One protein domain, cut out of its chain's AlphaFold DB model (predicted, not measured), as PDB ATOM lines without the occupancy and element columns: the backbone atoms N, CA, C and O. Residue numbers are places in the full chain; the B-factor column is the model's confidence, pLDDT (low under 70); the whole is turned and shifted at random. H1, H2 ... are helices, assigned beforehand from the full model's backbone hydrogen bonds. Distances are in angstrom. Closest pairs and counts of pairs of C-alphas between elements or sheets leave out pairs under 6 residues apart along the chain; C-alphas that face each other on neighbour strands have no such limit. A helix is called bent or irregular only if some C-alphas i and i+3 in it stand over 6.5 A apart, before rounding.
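AT A GLANCE: This is residues 872 to 1025 of the 1031 residues of the protein "Ras-GEF domain-containing protein" of Thecamonas trahens ATCC 50062 (UniProt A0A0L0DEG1). One long helix, H6, runs through the middle, and the other eight helices are arranged round it, each making contact with it. H7 and H8 fold back in turn beside it to make a three-helix up-and-down bundle, H4 runs along another side, the hairpin of H2 and H3 crosses it, and H5 lies across its beginning, far from the middle. The printed part has 154 residues with nine named helices, H1 to H9 in chain order, and no named strand; the class is all helix. It is compact, with a radius of gyration of the C-alphas of 16.4 A and spans of 47 by 39 by 32 A.

IN THESE COORDINATES: Find C-alpha 961 at (457.960, 376.142, 365.822); from there H6, residues 961 to 983, runs 31.4 A to C-alpha 983 at (466.412, 403.175, 379.469). After it come H7, residues 987 to 1003, 24.0 A long, H8, residues 1007 to 1018, 16.1 A, and H9, residues 1020 to 1024, 5.5 A, which ends at C-alpha 1024 at (453.330, 404.727, 384.073). Before it look for H1, residues 873 to 880, 10.3 A; H2, residues 884 to 894, 13.7 A; H3, residues 899 to 915, 23.6 A; H4, residues 918 to 933, 22.2 A; and H5, residues 938 to 950, 18.3 A. H2 is irregular: C-alphas 885 and 888 are 7.3 A apart.

HOW THE PARTS SIT: Start at the hub, H6, which touches eight helices. At Glu 974 its C-alpha is 4.2 A from that of Gly 1016, the closest pair with H8, at a steep tilt of 38 degrees, only just past shallow. H7 and H8 form a hairpin, closest at the C-alphas of Ala 998 and Ala 1010, 4.8 A. H4 touches H6 with residues 929 to 933 alone, opposite ways at a shallow tilt of 25 degrees, closest at the C-alphas of Met 932 and Val 966, 6.4 A. H3 is about perpendicular to H6, at 89 degrees, with the C-alphas of Ile 910 and Cys 980 closest at 6.4 A. Look at Glu 940 and Val 963 for the closest C-alphas of H5 and H6, 6.9 A; H5 and H8 are apart. Every O i to N i+4 pair is within hydrogen-bond range in H1, H3, H4, H5, H6, H7, H8 and H9; in H2 it is 5 of 7.

THE WHOLE: The two C-alphas farthest apart, those of Asn 915 and Ala 950, are 48.4 A apart. The printed part has no cut and no long link. Mean pLDDT of the printed part is 70.6; 61 residues are under 70, among them residues 872 to 909 and 948 to 959.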
ATOM      1  N   LYS A 872     465.182 372.807 356.419       63.34
ATOM      2  CA  LYS A 872     465.325 372.793 357.885       63.34
ATOM      3  C   LYS A 872     464.614 373.995 358.508       63.34
ATOM      4  O   LYS A 872     465.198 374.707 359.324       63.34
ATOM      5  N   HIS A 873     463.350 374.208 358.133       52.56
ATOM      6  CA  HIS A 873     462.541 375.370 358.528       52.56
ATOM      7  C   HIS A 873     462.501 375.582 360.052       52.56
ATOM      8  O   HIS A 873     462.679 376.704 360.511       52.56
ATOM      9  N   ILE A 874     462.416 374.503 360.839       50.72
ATOM     10  CA  ILE A 874     462.481 374.531 362.314       50.72
ATOM     11  C   ILE A 874     463.807 375.140 362.811       50.72
ATOM     12  O   ILE A 874     463.827 376.025 363.665       50.72
ATOM     13  N   ALA A 875     464.939 374.711 362.244       51.19
ATOM     14  CA  ALA A 875     466.254 375.237 362.608       51.19
ATOM     15  C   ALA A 875     466.450 376.684 362.119       51.19
ATOM     16  O   ALA A 875     467.070 377.487 362.816       51.19
ATOM     17  N   ALA A 876     465.899 377.032 360.954       53.69
ATOM     18  CA  ALA A 876     465.880 378.402 360.453       53.69
ATOM     19  C   ALA A 876     465.076 379.326 361.384       53.69
ATOM     20  O   ALA A 876     465.587 380.367 361.797       53.69
ATOM     21  N   ALA A 877     463.874 378.906 361.796       51.81
ATOM     22  CA  ALA A 877     463.010 379.624 362.730       51.81
ATOM     23  C   ALA A 877     463.696 379.849 364.088       51.81
ATOM     24  O   ALA A 877     463.685 380.970 364.600       51.81
ATOM     25  N   HIS A 878     464.395 378.843 364.631       58.12
ATOM     26  CA  HIS A 878     465.214 379.012 365.838       58.12
ATOM     27  C   HIS A 878     466.357 380.030 365.669       58.12
ATOM     28  O   HIS A 878     466.623 380.799 366.593       58.12
ATOM     29  N   VAL A 879     467.026 380.080 364.508       57.91
ATOM     30  CA  VAL A 879     468.074 381.086 364.244       57.91
ATOM     31  C   VAL A 879     467.472 382.490 364.103       57.91
ATOM     32  O   VAL A 879     468.012 383.443 364.671       57.91
ATOM     33  N   PHE A 880     466.328 382.632 363.428       53.94
ATOM     34  CA  PHE A 880     465.590 383.897 363.349       53.94
ATOM     35  C   PHE A 880     465.128 384.396 364.729       53.94
ATOM     36  O   PHE A 880     465.353 385.558 365.075       53.94
ATOM     37  N   ALA A 881     464.594 383.504 365.569       50.75
ATOM     38  CA  ALA A 881     464.193 383.791 366.948       50.75
ATOM     39  C   ALA A 881     465.361 384.192 367.879       50.75
ATOM     40  O   ALA A 881     465.133 384.524 369.046       50.75
ATOM     41  N   HIS A 882     466.612 384.145 367.403       53.41
ATOM     42  CA  HIS A 882     467.836 384.459 368.153       53.41
ATOM     43  C   HIS A 882     468.689 385.573 367.503       53.41
ATOM     44  O   HIS A 882     469.856 385.749 367.857       53.41
ATOM     45  N   GLN A 883     468.130 386.351 366.569       54.69
ATOM     46  CA  GLN A 883     468.858 387.414 365.865       54.69
ATOM     47  C   GLN A 883     469.363 388.565 366.776       54.69
ATOM     48  O   GLN A 883     468.602 389.050 367.610       54.69
ATOM     49  N   PRO A 884     470.593 389.100 366.583       40.81
ATOM     50  CA  PRO A 884     471.195 390.104 367.473       40.81
ATOM     51  C   PRO A 884     470.490 391.456 367.650       40.81
ATOM     52  O   PRO A 884     470.803 392.156 368.607       40.81
ATOM     53  N   GLY A 885     469.476 391.813 366.854       42.91
ATOM     54  CA  GLY A 885     468.567 392.919 367.217       42.91
ATOM     55  C   GLY A 885     467.808 392.664 368.535       42.91
ATOM     56  O   GLY A 885     467.236 393.575 369.125       42.91
ATOM     57  N   ILE A 886     467.831 391.413 369.005       46.34
ATOM     58  CA  ILE A 886     467.217 390.891 370.227       46.34
ATOM     59  C   ILE A 886     468.284 390.717 371.342       46.34
ATOM     60  O   ILE A 886     467.941 390.348 372.468       46.34
ATOM     61  N   GLU A 887     469.572 391.038 371.098       43.59
ATOM     62  CA  GLU A 887     470.641 390.913 372.113       43.59
ATOM     63  C   GLU A 887     470.316 391.706 373.392       43.59
ATOM     64  O   GLU A 887     470.630 391.224 374.473       43.59
ATOM     65  N   LEU A 888     469.585 392.825 373.327       37.62
ATOM     66  CA  LEU A 888     469.120 393.560 374.516       37.62
ATOM     67  C   LEU A 888     468.332 392.686 375.514       37.62
ATOM     68  O   LEU A 888     468.617 392.683 376.712       37.62
ATOM     69  N   VAL A 889     467.350 391.920 375.026       40.00
ATOM     70  CA  VAL A 889     466.493 391.064 375.869       40.00
ATOM     71  C   VAL A 889     467.224 389.770 376.244       40.00
ATOM     72  O   VAL A 889     467.035 389.247 377.344       40.00
ATOM     73  N   ALA A 890     468.094 389.265 375.364       38.91
ATOM     74  CA  ALA A 890     468.898 388.074 375.626       38.91
ATOM     75  C   ALA A 890     470.012 388.325 376.662       38.91
ATOM     76  O   ALA A 890     470.185 387.507 377.563       38.91
ATOM     77  N   ILE A 891     470.725 389.455 376.586       39.09
ATOM     78  CA  ILE A 891     471.750 389.874 377.554       39.09
ATOM     79  C   ILE A 891     471.098 390.109 378.917       39.09
ATOM     80  O   ILE A 891     471.550 389.532 379.898       39.09
ATOM     81  N   GLY A 892     469.985 390.851 378.983       38.09
ATOM     82  CA  GLY A 892     469.274 391.091 380.246       38.09
ATOM     83  C   GLY A 892     468.758 389.816 380.933       38.09
ATOM     84  O   GLY A 892     468.630 389.793 382.153       38.09
ATOM     85  N   ARG A 893     468.495 388.745 380.168       43.34
ATOM     86  CA  ARG A 893     468.092 387.426 380.694       43.34
ATOM     87  C   ARG A 893     469.265 386.505 381.042       43.34
ATOM     88  O   ARG A 893     469.170 385.778 382.022       43.34
ATOM     89  N   ARG A 894     470.337 386.497 380.244       42.75
ATOM     90  CA  ARG A 894     471.510 385.620 380.446       42.75
ATOM     91  C   ARG A 894     472.504 386.186 381.460       42.75
ATOM     92  O   ARG A 894     473.129 385.425 382.185       42.75
ATOM     93  N   HIS A 895     472.618 387.510 381.522       41.19
ATOM     94  CA  HIS A 895     473.552 388.240 382.373       41.19
ATOM     95  C   HIS A 895     472.844 389.411 383.081       41.19
ATOM     96  O   HIS A 895     473.167 390.575 382.831       41.19
ATOM     97  N   PRO A 896     471.887 389.146 383.996       47.66
ATOM     98  CA  PRO A 896     471.186 390.199 384.744       47.66
ATOM     99  C   PRO A 896     472.116 391.057 385.625       47.66
ATOM    100  O   PRO A 896     471.716 392.126 386.080       47.66
ATOM    101  N   LEU A 897     473.355 390.604 385.855       34.12
ATOM    102  CA  LEU A 897     474.399 391.328 386.587       34.12
ATOM    103  C   LEU A 897     475.289 392.203 385.679       34.12
ATOM    104  O   LEU A 897     475.818 393.208 386.154       34.12
ATOM    105  N   ASP A 898     475.399 391.914 384.374       51.47
ATOM    106  CA  ASP A 898     476.189 392.714 383.419       51.47
ATOM    107  C   ASP A 898     475.416 393.946 382.928       51.47
ATOM    108  O   ASP A 898     475.221 394.193 381.731       51.47
ATOM    109  N   GLY A 899     475.020 394.796 383.878       54.75
ATOM    110  CA  GLY A 899     474.385 396.085 383.601       54.75
ATOM    111  C   GLY A 899     475.226 397.000 382.699       54.75
ATOM    112  O   GLY A 899     474.681 397.916 382.087       54.75
ATOM    113  N   LEU A 900     476.534 396.747 382.571       55.06
ATOM    114  CA  LEU A 900     477.442 397.449 381.661       55.06
ATOM    115  C   LEU A 900     477.274 396.978 380.202       55.06
ATOM    116  O   LEU A 900     477.099 397.811 379.313       55.06
ATOM    117  N   ALA A 901     477.220 395.663 379.955       55.78
ATOM    118  CA  ALA A 901     476.936 395.112 378.626       55.78
ATOM    119  C   ALA A 901     475.521 395.491 378.158       55.78
ATOM    120  O   ALA A 901     475.337 395.938 377.023       55.78
ATOM    121  N   LEU A 902     474.537 395.410 379.062       58.53
ATOM    122  CA  LEU A 902     473.161 395.828 378.796       58.53
ATOM    123  C   LEU A 902     473.074 397.325 378.455       58.53
ATOM    124  O   LEU A 902     472.423 397.689 377.480       58.53
ATOM    125  N   ARG A 903     473.762 398.202 379.208       61.19
ATOM    126  CA  ARG A 903     473.818 399.650 378.920       61.19
ATOM    127  C   ARG A 903     474.488 399.964 377.588       61.19
ATOM    128  O   ARG A 903     474.009 400.852 376.890       61.19
ATOM    129  N   ASN A 904     475.551 399.251 377.222       63.19
ATOM    130  CA  ASN A 904     476.229 399.465 375.944       63.19
ATOM    131  C   ASN A 904     475.335 399.022 374.772       63.19
ATOM    132  O   ASN A 904     475.114 399.804 373.852       63.19
ATOM    133  N   SER A 905     474.720 397.835 374.857       63.06
ATOM    134  CA  SER A 905     473.738 397.348 373.872       63.06
ATOM    135  C   SER A 905     472.524 398.287 373.743       63.06
ATOM    136  O   SER A 905     472.073 398.585 372.633       63.06
ATOM    137  N   LEU A 906     472.043 398.841 374.863       66.31
ATOM    138  CA  LEU A 906     470.990 399.861 374.897       66.31
ATOM    139  C   LEU A 906     471.423 401.160 374.208       66.31
ATOM    140  O   LEU A 906     470.687 401.683 373.374       66.31
ATOM    141  N   ALA A 907     472.605 401.683 374.543       64.25
ATOM    142  CA  ALA A 907     473.127 402.915 373.967       64.25
ATOM    143  C   ALA A 907     473.294 402.789 372.447       64.25
ATOM    144  O   ALA A 907     472.837 403.670 371.719       64.25
ATOM    145  N   THR A 908     473.849 401.672 371.964       66.00
ATOM    146  CA  THR A 908     473.944 401.370 370.530       66.00
ATOM    147  C   THR A 908     472.561 401.254 369.887       66.00
ATOM    148  O   THR A 908     472.322 401.891 368.868       66.00
ATOM    149  N   SER A 909     471.614 400.533 370.497       66.62
ATOM    150  CA  SER A 909     470.245 400.391 369.965       66.62
ATOM    151  C   SER A 909     469.515 401.734 369.843       66.62
ATOM    152  O   SER A 909     468.856 402.003 368.841       66.62
ATOM    153  N   ILE A 910     469.669 402.606 370.844       71.75
ATOM    154  CA  ILE A 910     469.101 403.959 370.853       71.75
ATOM    155  C   ILE A 910     469.801 404.862 369.827       71.75
ATOM    156  O   ILE A 910     469.129 405.649 369.165       71.75
ATOM    157  N   GLN A 911     471.121 404.744 369.653       68.12
ATOM    158  CA  GLN A 911     471.851 405.462 368.604       68.12
ATOM    159  C   GLN A 911     471.409 405.021 367.206       68.12
ATOM    160  O   GLN A 911     471.125 405.880 366.381       68.12
ATOM    161  N   VAL A 912     471.280 403.717 366.945       65.81
ATOM    162  CA  VAL A 912     470.774 403.182 365.667       65.81
ATOM    163  C   VAL A 912     469.368 403.718 365.375       65.81
ATOM    164  O   VAL A 912     469.132 404.247 364.293       65.81
ATOM    165  N   LEU A 913     468.460 403.676 366.355       78.56
ATOM    166  CA  LEU A 913     467.085 404.172 366.218       78.56
ATOM    167  C   LEU A 913     466.985 405.692 365.980       78.56
ATOM    168  O   LEU A 913     466.060 406.139 365.308       78.56
ATOM    169  N   ILE A 914     467.890 406.492 366.557       76.81
ATOM    170  CA  ILE A 914     467.875 407.963 366.440       76.81
ATOM    171  C   ILE A 914     468.649 408.457 365.207       76.81
ATOM    172  O   ILE A 914     468.284 409.486 364.640       76.81
ATOM    173  N   ASN A 915     469.712 407.756 364.805       73.56
ATOM    174  CA  ASN A 915     470.617 408.194 363.740       73.56
ATOM    175  C   ASN A 915     470.231 407.645 362.356       73.56
ATOM    176  O   ASN A 915     470.559 408.282 361.355       73.56
ATOM    177  N   LEU A 916     469.559 406.489 362.270       71.69
ATOM    178  CA  LEU A 916     469.057 405.969 360.995       71.69
ATOM    179  C   LEU A 916     467.691 406.583 360.631       71.69
ATOM    180  O   LEU A 916     466.847 406.781 361.506       71.69
ATOM    181  N   PRO A 917     467.410 406.821 359.336       78.75
ATOM    182  CA  PRO A 917     466.067 407.144 358.870       78.75
ATOM    183  C   PRO A 917     465.056 406.056 359.253       78.75
ATOM    184  O   PRO A 917     465.302 404.865 359.042       78.75
ATOM    185  N   ALA A 918     463.877 406.467 359.725       81.31
ATOM    186  CA  ALA A 918     462.806 405.557 360.138       81.31
ATOM    187  C   ALA A 918     462.418 404.532 359.050       81.31
ATOM    188  O   ALA A 918     462.131 403.379 359.360       81.31
ATOM    189  N   GLU A 919     462.485 404.927 357.775       79.88
ATOM    190  CA  GLU A 919     462.255 404.054 356.618       79.88
ATOM    191  C   GLU A 919     463.284 402.919 356.500       79.88
ATOM    192  O   GLU A 919     462.908 401.802 356.154       79.88
ATOM    193  N   GLN A 920     464.562 403.158 356.820       71.50
ATOM    194  CA  GLN A 920     465.596 402.115 356.783       71.50
ATOM    195  C   GLN A 920     465.389 401.096 357.908       71.50
ATOM    196  O   GLN A 920     465.467 399.891 357.670       71.50
ATOM    197  N   VAL A 921     465.043 401.568 359.112       76.50
ATOM    198  CA  VAL A 921     464.718 400.703 360.258       76.50
ATOM    199  C   VAL A 921     463.455 399.882 359.974       76.50
ATOM    200  O   VAL A 921     463.475 398.663 360.125       76.50
ATOM    201  N   ALA A 922     462.383 400.511 359.485       80.94
ATOM    202  CA  ALA A 922     461.147 399.829 359.095       80.94
ATOM    203  C   ALA A 922     461.364 398.810 357.961       80.94
ATOM    204  O   ALA A 922     460.810 397.710 357.998       80.94
ATOM    205  N   THR A 923     462.211 399.145 356.983       74.00
ATOM    206  CA  THR A 923     462.612 398.245 355.894       74.00
ATOM    207  C   THR A 923     463.356 397.024 356.434       74.00
ATOM    208  O   THR A 923     462.970 395.902 356.122       74.00
ATOM    209  N   ALA A 924     464.362 397.214 357.292       72.38
ATOM    210  CA  ALA A 924     465.124 396.116 357.889       72.38
ATOM    211  C   ALA A 924     464.251 395.199 358.765       72.38
ATOM    212  O   ALA A 924     464.327 393.978 358.640       72.38
ATOM    213  N   LEU A 925     463.367 395.771 359.597       81.25
ATOM    214  CA  LEU A 925     462.404 394.999 360.390       81.25
ATOM    215  C   LEU A 925     461.448 394.193 359.497       81.25
ATOM    216  O   LEU A 925     461.185 393.030 359.787       81.25
ATOM    217  N   THR A 926     460.983 394.774 358.388       80.88
ATOM    218  CA  THR A 926     460.080 394.109 357.431       80.88
ATOM    219  C   THR A 926     460.763 392.998 356.643       80.88
ATOM    220  O   THR A 926     460.165 391.946 356.452       80.88
ATOM    221  N   LEU A 927     462.018 393.183 356.237       73.25
ATOM    222  CA  LEU A 927     462.810 392.149 355.563       73.25
ATOM    223  C   LEU A 927     463.093 390.943 356.476       73.25
ATOM    224  O   LEU A 927     463.078 389.807 356.012       73.25
ATOM    225  N   VAL A 928     463.324 391.181 357.772       74.44
ATOM    226  CA  VAL A 928     463.471 390.112 358.773       74.44
ATOM    227  C   VAL A 928     462.140 389.406 359.025       74.44
ATOM    228  O   VAL A 928     462.106 388.179 359.022       74.44
ATOM    229  N   ASP A 929     461.049 390.155 359.212       80.56
ATOM    230  CA  ASP A 929     459.724 389.582 359.469       80.56
ATOM    231  C   ASP A 929     459.215 388.746 358.279       80.56
ATOM    232  O   ASP A 929     458.766 387.623 358.495       80.56
ATOM    233  N   LEU A 930     459.354 389.225 357.032       77.06
ATOM    234  CA  LEU A 930     459.009 388.466 355.816       77.06
ATOM    235  C   LEU A 930     459.715 387.103 355.774       77.06
ATOM    236  O   LEU A 930     459.060 386.078 355.606       77.06
ATOM    237  N   ALA A 931     461.025 387.078 356.028       69.81
ATOM    238  CA  ALA A 931     461.815 385.848 356.018       69.81
ATOM    239  C   ALA A 931     461.476 384.868 357.165       69.81
ATOM    240  O   ALA A 931     461.888 383.711 357.110       69.81
ATOM    241  N   MET A 932     460.728 385.296 358.194       71.06
ATOM    242  CA  MET A 932     460.117 384.391 359.181       71.06
ATOM    243  C   MET A 932     458.727 383.918 358.756       71.06
ATOM    244  O   MET A 932     458.424 382.743 358.939       71.06
ATOM    245  N   PHE A 933     457.897 384.789 358.173       79.12
ATOM    246  CA  PHE A 933     456.594 384.387 357.633       79.12
ATOM    247  C   PHE A 933     456.740 383.340 356.517       79.12
ATOM    248  O   PHE A 933     455.984 382.378 356.493       79.12
ATOM    249  N   GLU A 934     457.767 383.446 355.668       73.00
ATOM    250  CA  GLU A 934     458.097 382.454 354.626       73.00
ATOM    251  C   GLU A 934     458.568 381.086 355.165       73.00
ATOM    252  O   GLU A 934     458.693 380.132 354.398       73.00
ATOM    253  N   LEU A 935     458.828 380.956 356.473       71.62
ATOM    254  CA  LEU A 935     459.110 379.666 357.119       71.62
ATOM    255  C   LEU A 935     457.868 379.009 357.730       71.62
ATOM    256  O   LEU A 935     457.948 377.844 358.120       71.62
ATOM    257  N   VAL A 936     456.747 379.728 357.833       76.50
ATOM    258  CA  VAL A 936     455.489 379.179 358.342       76.50
ATOM    259  C   VAL A 936     454.851 378.323 357.252       76.50
ATOM    260  O   VAL A 936     454.367 378.837 356.249       76.50
ATOM    261  N   ALA A 937     454.837 377.008 357.454       74.38
ATOM    262  CA  ALA A 937     454.101 376.090 356.593       74.38
ATOM    263  C   ALA A 937     452.612 376.065 356.980       74.38
ATOM    264  O   ALA A 937     452.292 376.037 358.168       74.38
ATOM    265  N   ASP A 938     451.697 375.967 356.011       75.06
ATOM    266  CA  ASP A 938     450.241 375.984 356.269       75.06
ATOM    267  C   ASP A 938     449.796 374.907 357.272       75.06
ATOM    268  O   ASP A 938     448.908 375.129 358.096       75.06
ATOM    269  N   ARG A 939     450.479 373.751 357.269       74.44
ATOM    270  CA  ARG A 939     450.267 372.666 358.241       74.44
ATOM    271  C   ARG A 939     450.448 373.113 359.695       74.44
ATOM    272  O   ARG A 939     449.723 372.622 360.546       74.44
ATOM    273  N   GLU A 940     451.376 374.030 359.979       74.06
ATOM    274  CA  GLU A 940     451.610 374.560 361.329       74.06
ATOM    275  C   GLU A 940     450.466 375.489 361.757       74.06
ATOM    276  O   GLU A 940     450.032 375.446 362.904       74.06
ATOM    277  N   ILE A 941     449.903 376.270 360.828       78.00
ATOM    278  CA  ILE A 941     448.723 377.106 361.096       78.00
ATOM    279  C   ILE A 941     447.508 376.215 361.396       78.00
ATOM    280  O   ILE A 941     446.833 376.402 362.407       78.00
ATOM    281  N   VAL A 942     447.258 375.206 360.553       76.00
ATOM    282  CA  VAL A 942     446.164 374.237 360.744       76.00
ATOM    283  C   VAL A 942     446.346 373.430 362.033       76.00
ATOM    284  O   VAL A 942     445.369 373.175 362.735       76.00
ATOM    285  N   GLN A 943     447.580 373.050 362.368       75.31
ATOM    286  CA  GLN A 943     447.893 372.342 363.606       75.31
ATOM    287  C   GLN A 943     447.656 373.222 364.838       75.31
ATOM    288  O   GLN A 943     446.966 372.773 365.747       75.31
ATOM    289  N   LEU A 944     448.102 374.485 364.842       75.75
ATOM    290  CA  LEU A 944     447.844 375.409 365.952       75.75
ATOM    291  C   LEU A 944     446.344 375.603 366.206       75.75
ATOM    292  O   LEU A 944     445.918 375.583 367.356       75.75
ATOM    293  N   VAL A 945     445.538 375.758 365.150       73.00
ATOM    294  CA  VAL A 945     444.075 375.890 365.279       73.00
ATOM    295  C   VAL A 945     443.460 374.606 365.844       73.00
ATOM    296  O   VAL A 945     442.656 374.672 366.772       73.00
ATOM    297  N   ARG A 946     443.866 373.431 365.346       73.31
ATOM    298  CA  ARG A 946     443.391 372.132 365.860       73.31
ATOM    299  C   ARG A 946     443.780 371.905 367.317       73.31
ATOM    300  O   ARG A 946     442.946 371.451 368.090       73.31
ATOM    301  N   GLU A 947     445.006 372.246 367.704       72.56
ATOM    302  CA  GLU A 947     445.467 372.164 369.090       72.56
ATOM    303  C   GLU A 947     444.723 373.151 369.989       72.56
ATOM    304  O   GLU A 947     444.313 372.765 371.077       72.56
ATOM    305  N   GLN A 948     444.481 374.392 369.553       68.44
ATOM    306  CA  GLN A 948     443.696 375.357 370.331       68.44
ATOM    307  C   GLN A 948     442.268 374.859 370.582       68.44
ATOM    308  O   GLN A 948     441.825 374.897 371.728       68.44
ATOM    309  N   VAL A 949     441.591 374.314 369.566       66.25
ATOM    310  CA  VAL A 949     440.258 373.707 369.730       66.25
ATOM    311  C   VAL A 949     440.320 372.480 370.652       66.25
ATOM    312  O   VAL A 949     439.566 372.399 371.616       66.25
ATOM    313  N   ALA A 950     441.262 371.556 370.430       66.19
ATOM    314  CA  ALA A 950     441.376 370.317 371.207       66.19
ATOM    315  C   ALA A 950     441.838 370.509 372.670       66.19
ATOM    316  O   ALA A 950     441.645 369.616 373.492       66.19
ATOM    317  N   THR A 951     442.456 371.647 373.004       67.44
ATOM    318  CA  THR A 951     442.997 371.944 374.348       67.44
ATOM    319  C   THR A 951     442.272 373.081 375.073       67.44
ATOM    320  O   THR A 951     442.744 373.532 376.117       67.44
ATOM    321  N   GLY A 952     441.156 373.591 374.535       58.22
ATOM    322  CA  GLY A 952     440.446 374.737 375.123       58.22
ATOM    323  C   GLY A 952     441.314 376.003 375.212       58.22
ATOM    324  O   GLY A 952     441.260 376.739 376.195       58.22
ATOM    325  N   GLY A 953     442.180 376.215 374.216       57.62
ATOM    326  CA  GLY A 953     443.134 377.323 374.139       57.62
ATOM    327  C   GLY A 953     444.505 377.073 374.784       57.62
ATOM    328  O   GLY A 953     445.395 377.913 374.640       57.62
ATOM    329  N   ALA A 954     444.735 375.934 375.446       52.00
ATOM    330  CA  ALA A 954     446.015 375.589 376.079       52.00
ATOM    331  C   ALA A 954     447.065 375.012 375.093       52.00
ATOM    332  O   ALA A 954     447.723 374.011 375.382       52.00
ATOM    333  N   SER A 955     447.248 375.654 373.934       54.12
ATOM    334  CA  SER A 955     448.101 375.152 372.845       54.12
ATOM    335  C   SER A 955     449.580 375.028 373.225       54.12
ATOM    336  O   SER A 955     450.241 376.020 373.563       54.12
ATOM    337  N   THR A 956     450.134 373.828 373.076       56.72
ATOM    338  CA  THR A 956     451.558 373.538 373.252       56.72
ATOM    339  C   THR A 956     452.370 373.992 372.040       56.72
ATOM    340  O   THR A 956     452.576 373.238 371.101       56.72
ATOM    341  N   LEU A 957     452.946 375.201 372.110       56.53
ATOM    342  CA  LEU A 957     453.845 375.808 371.099       56.53
ATOM    343  C   LEU A 957     455.113 374.989 370.723       56.53
ATOM    344  O   LEU A 957     455.998 375.508 370.044       56.53
ATOM    345  N   VAL A 958     455.236 373.745 371.190       54.91
ATOM    346  CA  VAL A 958     456.333 372.810 370.909       54.91
ATOM    347  C   VAL A 958     456.279 372.323 369.461       54.91
ATOM    348  O   VAL A 958     457.304 372.344 368.780       54.91
ATOM    349  N   ASP A 959     455.090 371.960 368.975       60.75
ATOM    350  CA  ASP A 959     454.915 371.329 367.659       60.75
ATOM    351  C   ASP A 959     454.645 372.338 366.525       60.75
ATOM    352  O   ASP A 959     454.543 371.967 365.356       60.75
ATOM    353  N   VAL A 960     454.617 373.638 366.853       74.56
ATOM    354  CA  VAL A 960     454.352 374.747 365.918       74.56
ATOM    355  C   VAL A 960     455.511 375.776 365.886       74.56
ATOM    356  O   VAL A 960     455.326 376.954 366.218       74.56
ATOM    357  N   PRO A 961     456.750 375.361 365.556       68.94
ATOM    358  CA  PRO A 961     457.960 376.142 365.822       68.94
ATOM    359  C   PRO A 961     458.128 377.412 364.973       68.94
ATOM    360  O   PRO A 961     458.706 378.386 365.465       68.94
ATOM    361  N   ALA A 962     457.649 377.453 363.725       71.06
ATOM    362  CA  ALA A 962     457.757 378.645 362.884       71.06
ATOM    363  C   ALA A 962     456.720 379.703 363.291       71.06
ATOM    364  O   ALA A 962     457.072 380.875 363.453       71.06
ATOM    365  N   VAL A 963     455.473 379.300 363.567       77.56
ATOM    366  CA  VAL A 963     454.459 380.220 364.123       77.56
ATOM    367  C   VAL A 963     454.884 380.701 365.515       77.56
ATOM    368  O   VAL A 963     454.804 381.895 365.810       77.56
ATOM    369  N   GLY A 964     455.434 379.811 366.347       74.81
ATOM    370  CA  GLY A 964     456.026 380.156 367.639       74.81
ATOM    371  C   GLY A 964     457.157 381.186 367.529       74.81
ATOM    372  O   GLY A 964     457.220 382.114 368.339       74.81
ATOM    373  N   ALA A 965     458.008 381.100 366.499       73.19
ATOM    374  CA  ALA A 965     459.047 382.095 366.231       73.19
ATOM    375  C   ALA A 965     458.471 383.465 365.817       73.19
ATOM    376  O   ALA A 965     458.948 384.491 366.310       73.19
ATOM    377  N   VAL A 966     457.420 383.499 364.987       78.69
ATOM    378  CA  VAL A 966     456.703 384.738 364.619       78.69
ATOM    379  C   VAL A 966     456.037 385.379 365.847       78.69
ATOM    380  O   VAL A 966     456.227 386.567 366.112       78.69
ATOM    381  N   LEU A 967     455.336 384.602 366.676       81.12
ATOM    382  CA  LEU A 967     454.720 385.111 367.908       81.12
ATOM    383  C   LEU A 967     455.773 385.614 368.913       81.12
ATOM    384  O   LEU A 967     455.628 386.695 369.493       81.12
ATOM    385  N   ALA A 968     456.886 384.890 369.075       76.75
ATOM    386  CA  ALA A 968     458.011 385.330 369.897       76.75
ATOM    387  C   ALA A 968     458.660 386.617 369.356       76.75
ATOM    388  O   ALA A 968     459.083 387.471 370.140       76.75
ATOM    389  N   ARG A 969     458.713 386.797 368.029       82.00
ATOM    390  CA  ARG A 969     459.221 388.013 367.383       82.00
ATOM    391  C   ARG A 969     458.399 389.247 367.751       82.00
ATOM    392  O   ARG A 969     459.011 390.258 368.101       82.00
ATOM    393  N   ALA A 970     457.065 389.173 367.740       82.94
ATOM    394  CA  ALA A 970     456.213 390.281 368.186       82.94
ATOM    395  C   ALA A 970     456.550 390.701 369.628       82.94
ATOM    396  O   ALA A 970     456.853 391.866 369.887       82.94
ATOM    397  N   VAL A 971     456.618 389.734 370.550       80.31
ATOM    398  CA  VAL A 971     456.958 389.970 371.966       80.31
ATOM    399  C   VAL A 971     458.390 390.509 372.140       80.31
ATOM    400  O   VAL A 971     458.658 391.290 373.055       80.31
ATOM    401  N   HIS A 972     459.330 390.136 371.268       78.00
ATOM    402  CA  HIS A 972     460.683 390.701 371.269       78.00
ATOM    403  C   HIS A 972     460.725 392.157 370.784       78.00
ATOM    404  O   HIS A 972     461.438 392.956 371.391       78.00
ATOM    405  N   ILE A 973     459.954 392.526 369.756       84.19
ATOM    406  CA  ILE A 973     459.827 393.922 369.297       84.19
ATOM    407  C   ILE A 973     459.165 394.780 370.386       84.19
ATOM    408  O   ILE A 973     459.690 395.835 370.738       84.19
ATOM    409  N   GLU A 974     458.071 394.294 370.975       84.88
ATOM    410  CA  GLU A 974     457.353 394.939 372.081       84.88
ATOM    411  C   GLU A 974     458.298 395.245 373.258       84.88
ATOM    412  O   GLU A 974     458.452 396.396 373.674       84.88
ATOM    413  N   ARG A 975     459.047 394.235 373.729       79.44
ATOM    414  CA  ARG A 975     460.040 394.400 374.806       79.44
ATOM    415  C   ARG A 975     461.213 395.297 374.421       79.44
ATOM    416  O   ARG A 975     461.731 396.000 375.289       79.44
ATOM    417  N   TRP A 976     461.652 395.287 373.162       82.38
ATOM    418  CA  TRP A 976     462.722 396.167 372.680       82.38
ATOM    419  C   TRP A 976     462.312 397.644 372.759       82.38
ATOM    420  O   TRP A 976     463.090 398.464 373.257       82.38
ATOM    421  N   VAL A 977     461.070 397.961 372.375       84.62
ATOM    422  CA  VAL A 977     460.481 399.303 372.510       84.62
ATOM    423  C   VAL A 977     460.419 399.728 373.976       84.62
ATOM    424  O   VAL A 977     460.992 400.763 374.326       84.62
ATOM    425  N   VAL A 978     459.821 398.906 374.847       82.38
ATOM    426  CA  VAL A 978     459.733 399.173 376.297       82.38
ATOM    427  C   VAL A 978     461.123 399.428 376.892       82.38
ATOM    428  O   VAL A 978     461.349 400.443 377.553       82.38
ATOM    429  N   THR A 979     462.091 398.558 376.592       78.44
ATOM    430  CA  THR A 979     463.466 398.652 377.111       78.44
ATOM    431  C   THR A 979     464.157 399.942 376.656       78.44
ATOM    432  O   THR A 979     464.735 400.654 377.480       78.44
ATOM    433  N   CYS A 980     464.053 400.300 375.371       78.50
ATOM    434  CA  CYS A 980     464.656 401.524 374.833       78.50
ATOM    435  C   CYS A 980     463.985 402.806 375.359       78.50
ATOM    436  O   CYS A 980     464.678 403.786 375.636       78.50
ATOM    437  N   VAL A 981     462.657 402.824 375.533       79.31
ATOM    438  CA  VAL A 981     461.930 403.998 376.056       79.31
ATOM    439  C   VAL A 981     462.215 404.220 377.548       79.31
ATOM    440  O   VAL A 981     462.433 405.365 377.963       79.31
ATOM    441  N   LEU A 982     462.269 403.147 378.347       76.19
ATOM    442  CA  LEU A 982     462.570 403.216 379.782       76.19
ATOM    443  C   LEU A 982     464.042 403.552 380.056       76.19
ATOM    444  O   LEU A 982     464.322 404.442 380.860       76.19
ATOM    445  N   GLY A 983     464.976 402.897 379.358       69.38
ATOM    446  CA  GLY A 983     466.412 403.175 379.469       69.38
ATOM    447  C   GLY A 983     466.852 404.490 378.807       69.38
ATOM    448  O   GLY A 983     467.958 404.972 379.051       69.38
ATOM    449  N   GLY A 984     465.999 405.095 377.975       62.91
ATOM    450  CA  GLY A 984     466.323 406.279 377.187       62.91
ATOM    451  C   GLY A 984     466.501 407.561 378.006       62.91
ATOM    452  O   GLY A 984     465.545 408.097 378.584       62.91
ATOM    453  N   ILE A 985     467.717 408.121 377.944       56.22
ATOM    454  CA  ILE A 985     468.071 409.440 378.500       56.22
ATOM    455  C   ILE A 985     467.114 410.519 377.956       56.22
ATOM    456  O   ILE A 985     466.540 411.284 378.727       56.22
ATOM    457  N   SER A 986     466.852 410.517 376.641       62.62
ATOM    458  CA  SER A 986     465.864 411.385 375.979       62.62
ATOM    459  C   SER A 986     464.691 410.579 375.402       62.62
ATOM    460  O   SER A 986     464.546 410.406 374.193       62.62
ATOM    461  N   SER A 987     463.810 410.092 376.283       66.12
ATOM    462  CA  SER A 987     462.638 409.281 375.897       66.12
ATOM    463  C   SER A 987     461.717 409.946 374.869       66.12
ATOM    464  O   SER A 987     461.050 409.239 374.129       66.12
ATOM    465  N   THR A 988     461.689 411.282 374.791       74.19
ATOM    466  CA  THR A 988     460.969 412.036 373.750       74.19
ATOM    467  C   THR A 988     461.426 411.656 372.343       74.19
ATOM    468  O   THR A 988     460.594 411.328 371.504       74.19
ATOM    469  N   ARG A 989     462.742 411.654 372.086       78.19
ATOM    470  CA  ARG A 989     463.313 411.324 370.770       78.19
ATOM    471  C   ARG A 989     463.144 409.846 370.437       78.19
ATOM    472  O   ARG A 989     462.772 409.530 369.317       78.19
ATOM    473  N   VAL A 990     463.351 408.965 371.417       82.00
ATOM    474  CA  VAL A 990     463.150 407.512 371.269       82.00
ATOM    475  C   VAL A 990     461.690 407.188 370.920       82.00
ATOM    476  O   VAL A 990     461.431 406.445 369.979       82.00
ATOM    477  N   LEU A 991     460.730 407.788 371.630       82.56
ATOM    478  CA  LEU A 991     459.299 407.581 371.395       82.56
ATOM    479  C   LEU A 991     458.837 408.195 370.064       82.56
ATOM    480  O   LEU A 991     458.080 407.563 369.334       82.56
ATOM    481  N   GLU A 992     459.329 409.383 369.693       85.06
ATOM    482  CA  GLU A 992     459.062 409.950 368.366       85.06
ATOM    483  C   GLU A 992     459.647 409.101 367.226       85.06
ATOM    484  O   GLU A 992     458.976 408.957 366.203       85.06
ATOM    485  N   ALA A 993     460.840 408.523 367.402       86.44
ATOM    486  CA  ALA A 993     461.457 407.635 366.421       86.44
ATOM    487  C   ALA A 993     460.674 406.322 366.267       86.44
ATOM    488  O   ALA A 993     460.368 405.940 365.143       86.44
ATOM    489  N   PHE A 994     460.254 405.674 367.362       90.00
ATOM    490  CA  PHE A 994     459.398 404.483 367.280       90.00
ATOM    491  C   PHE A 994     458.042 404.762 366.619       90.00
ATOM    492  O   PHE A 994     457.579 403.942 365.827       90.00
ATOM    493  N   ILE A 995     457.427 405.922 366.878       89.88
ATOM    494  CA  ILE A 995     456.184 406.320 366.199       89.88
ATOM    495  C   ILE A 995     456.415 406.479 364.692       89.88
ATOM    496  O   ILE A 995     455.623 405.958 363.908       89.88
ATOM    497  N   ASP A 996     457.473 407.176 364.270       89.06
ATOM    498  CA  ASP A 996     457.744 407.357 362.840       89.06
ATOM    499  C   ASP A 996     458.161 406.028 362.163       89.06
ATOM    500  O   ASP A 996     457.697 405.757 361.058       89.06
ATOM    501  N   VAL A 997     458.912 405.140 362.836       89.19
ATOM    502  CA  VAL A 997     459.223 403.774 362.351       89.19
ATOM    503  C   VAL A 997     457.955 402.943 362.166       89.19
ATOM    504  O   VAL A 997     457.764 402.364 361.102       89.19
ATOM    505  N   ALA A 998     457.052 402.909 363.148       89.56
ATOM    506  CA  ALA A 998     455.802 402.159 363.022       89.56
ATOM    507  C   ALA A 998     454.887 402.718 361.914       89.56
ATOM    508  O   ALA A 998     454.208 401.944 361.239       89.56
ATOM    509  N   TRP A 999     454.911 404.033 361.656       89.75
ATOM    510  CA  TRP A 999     454.230 404.620 360.494       89.75
ATOM    511  C   TRP A 999     454.842 404.186 359.155       89.75
ATOM    512  O   TRP A 999     454.091 403.927 358.213       89.75
ATOM    513  N   GLU A1000     456.165 404.045 359.063       89.38
ATOM    514  CA  GLU A1000     456.807 403.484 357.870       89.38
ATOM    515  C   GLU A1000     456.553 401.965 357.735       89.38
ATOM    516  O   GLU A1000     456.314 401.502 356.622       89.38
ATOM    517  N   CYS A1001     456.458 401.200 358.833       88.31
ATOM    518  CA  CYS A1001     456.029 399.791 358.805       88.31
ATOM    519  C   CYS A1001     454.598 399.633 358.261       88.31
ATOM    520  O   CYS A1001     454.377 398.821 357.363       88.31
ATOM    521  N   VAL A1002     453.642 400.461 358.706       87.69
ATOM    522  CA  VAL A1002     452.290 400.525 358.109       87.69
ATOM    523  C   VAL A1002     452.367 400.901 356.623       87.69
ATOM    524  O   VAL A1002     451.691 400.300 355.790       87.69
ATOM    525  N   ALA A1003     453.243 401.838 356.249       83.94
ATOM    526  CA  ALA A1003     453.452 402.222 354.853       83.94
ATOM    527  C   ALA A1003     454.164 401.147 353.997       83.94
ATOM    528  O   ALA A1003     454.179 401.282 352.766       83.94
ATOM    529  N   LEU A1004     454.721 400.103 354.617       81.62
ATOM    530  CA  LEU A1004     455.250 398.877 354.005       81.62
ATOM    531  C   LEU A1004     454.287 397.677 354.139       81.62
ATOM    532  O   LEU A1004     454.641 396.582 353.721       81.62
ATOM    533  N   ARG A1005     453.079 397.875 354.700       89.19
ATOM    534  CA  ARG A1005     452.093 396.828 355.053       89.19
ATOM    535  C   ARG A1005     452.568 395.805 356.099       89.19
ATOM    536  O   ARG A1005     451.900 394.799 356.321       89.19
ATOM    537  N   ASN A1006     453.665 396.071 356.809       89.75
ATOM    538  CA  ASN A1006     454.098 395.256 357.943       89.75
ATOM    539  C   ASN A1006     453.291 395.615 359.203       89.75
ATOM    540  O   ASN A1006     453.762 396.316 360.104       89.75
ATOM    541  N   PHE A1007     452.048 395.135 359.246       91.06
ATOM    542  CA  PHE A1007     451.160 395.303 360.396       91.06
ATOM    543  C   PHE A1007     451.661 394.546 361.634       91.06
ATOM    544  O   PHE A1007     451.474 395.029 362.746       91.06
ATOM    545  N   HIS A1008     452.372 393.427 361.454       89.62
ATOM    546  CA  HIS A1008     452.955 392.623 362.532       89.62
ATOM    547  C   HIS A1008     453.933 393.435 363.403       89.62
ATOM    548  O   HIS A1008     453.672 393.657 364.589       89.62
ATOM    549  N   THR A1009     455.005 393.978 362.810       89.75
ATOM    550  CA  THR A1009     455.921 394.889 363.517       89.75
ATOM    551  C   THR A1009     455.188 396.148 363.999       89.75
ATOM    552  O   THR A1009     455.449 396.607 365.109       89.75
ATOM    553  N   ALA A1010     454.278 396.731 363.207       89.44
ATOM    554  CA  ALA A1010     453.603 397.974 363.593       89.44
ATOM    555  C   ALA A1010     452.744 397.821 364.865       89.44
ATOM    556  O   ALA A1010     452.821 398.668 365.755       89.44
ATOM    557  N   VAL A1011     451.982 396.728 364.984       90.19
ATOM    558  CA  VAL A1011     451.189 396.406 366.183       90.19
ATOM    559  C   VAL A1011     452.098 396.055 367.363       90.19
ATOM    560  O   VAL A1011     451.830 396.504 368.475       90.19
ATOM    561  N   ALA A1012     453.203 395.334 367.143       89.38
ATOM    562  CA  ALA A1012     454.177 395.048 368.201       89.38
ATOM    563  C   ALA A1012     454.842 396.325 368.758       89.38
ATOM    564  O   ALA A1012     454.998 396.464 369.973       89.38
ATOM    565  N   ILE A1013     455.170 397.301 367.899       89.75
ATOM    566  CA  ILE A1013     455.663 398.614 368.345       89.75
ATOM    567  C   ILE A1013     454.564 399.387 369.083       89.75
ATOM    568  O   ILE A1013     454.842 399.966 370.132       89.75
ATOM    569  N   ALA A1014     453.323 399.380 368.583       87.88
ATOM    570  CA  ALA A1014     452.203 400.045 369.248       87.88
ATOM    571  C   ALA A1014     451.986 399.495 370.670       87.88
ATOM    572  O   ALA A1014     451.982 400.278 371.619       87.88
ATOM    573  N   ARG A1015     451.928 398.165 370.842       87.25
ATOM    574  CA  ARG A1015     451.837 397.509 372.161       87.25
ATOM    575  C   ARG A1015     452.988 397.919 373.083       87.25
ATOM    576  O   ARG A1015     452.741 398.308 374.221       87.25
ATOM    577  N   GLY A1016     454.221 397.953 372.572       86.50
ATOM    578  CA  GLY A1016     455.395 398.382 373.339       86.50
ATOM    579  C   GLY A1016     455.383 399.861 373.760       86.50
ATOM    580  O   GLY A1016     456.093 400.235 374.690       86.50
ATOM    581  N   LEU A1017     454.579 400.710 373.109       85.38
ATOM    582  CA  LEU A1017     454.325 402.100 373.515       85.38
ATOM    583  C   LEU A1017     453.102 402.246 374.444       85.38
ATOM    584  O   LEU A1017     452.988 403.255 375.144       85.38
ATOM    585  N   GLU A1018     452.188 401.274 374.449       85.56
ATOM    586  CA  GLU A1018     451.000 401.237 375.314       85.56
ATOM    587  C   GLU A1018     451.214 400.518 376.657       85.56
ATOM    588  O   GLU A1018     450.384 400.681 377.556       85.56
ATOM    589  N   ASP A1019     452.310 399.767 376.786       85.50
ATOM    590  CA  ASP A1019     452.767 399.074 377.994       85.50
ATOM    591  C   ASP A1019     452.678 399.935 379.272       85.50
ATOM    592  O   ASP A1019     452.952 401.143 379.277       85.50
ATOM    593  N   GLU A1020     452.308 399.303 380.391       79.38
ATOM    594  CA  GLU A1020     452.065 400.003 381.655       79.38
ATOM    595  C   GLU A1020     453.323 400.630 382.263       79.38
ATOM    596  O   GLU A1020     453.219 401.676 382.909       79.38
ATOM    597  N   ALA A1021     454.517 400.069 382.047       78.12
ATOM    598  CA  ALA A1021     455.750 400.689 382.520       78.12
ATOM    599  C   ALA A1021     456.087 401.934 381.682       78.12
ATOM    600  O   ALA A1021     456.471 402.967 382.244       78.12
ATOM    601  N   VAL A1022     455.870 401.889 380.361       77.50
ATOM    602  CA  VAL A1022     456.026 403.055 379.474       77.50
ATOM    603  C   VAL A1022     455.020 404.158 379.824       77.50
ATOM    604  O   VAL A1022     455.436 405.288 380.114       77.50
ATOM    605  N   ARG A1023     453.718 403.840 379.893       73.25
ATOM    606  CA  ARG A1023     452.646 404.778 380.288       73.25
ATOM    607  C   ARG A1023     452.797 405.294 381.722       73.25
ATOM    608  O   ARG A1023     452.546 406.469 381.992       73.25
ATOM    609  N   GLY A1024     453.191 404.424 382.649       64.19
ATOM    610  CA  GLY A1024     453.330 404.727 384.073       64.19
ATOM    611  C   GLY A1024     454.549 405.587 384.405       64.19
ATOM    612  O   GLY A1024     454.541 406.288 385.429       64.19
ATOM    613  N   SER A1025     455.572 405.572 383.537       65.38
ATOM    614  CA  SER A1025     456.817 406.324 383.705       65.38
ATOM    615  C   SER A1025     456.561 407.809 384.006       65.38
ATOM    616  O   SER A1025     455.661 408.450 383.461       65.38
TER     617      SER A1025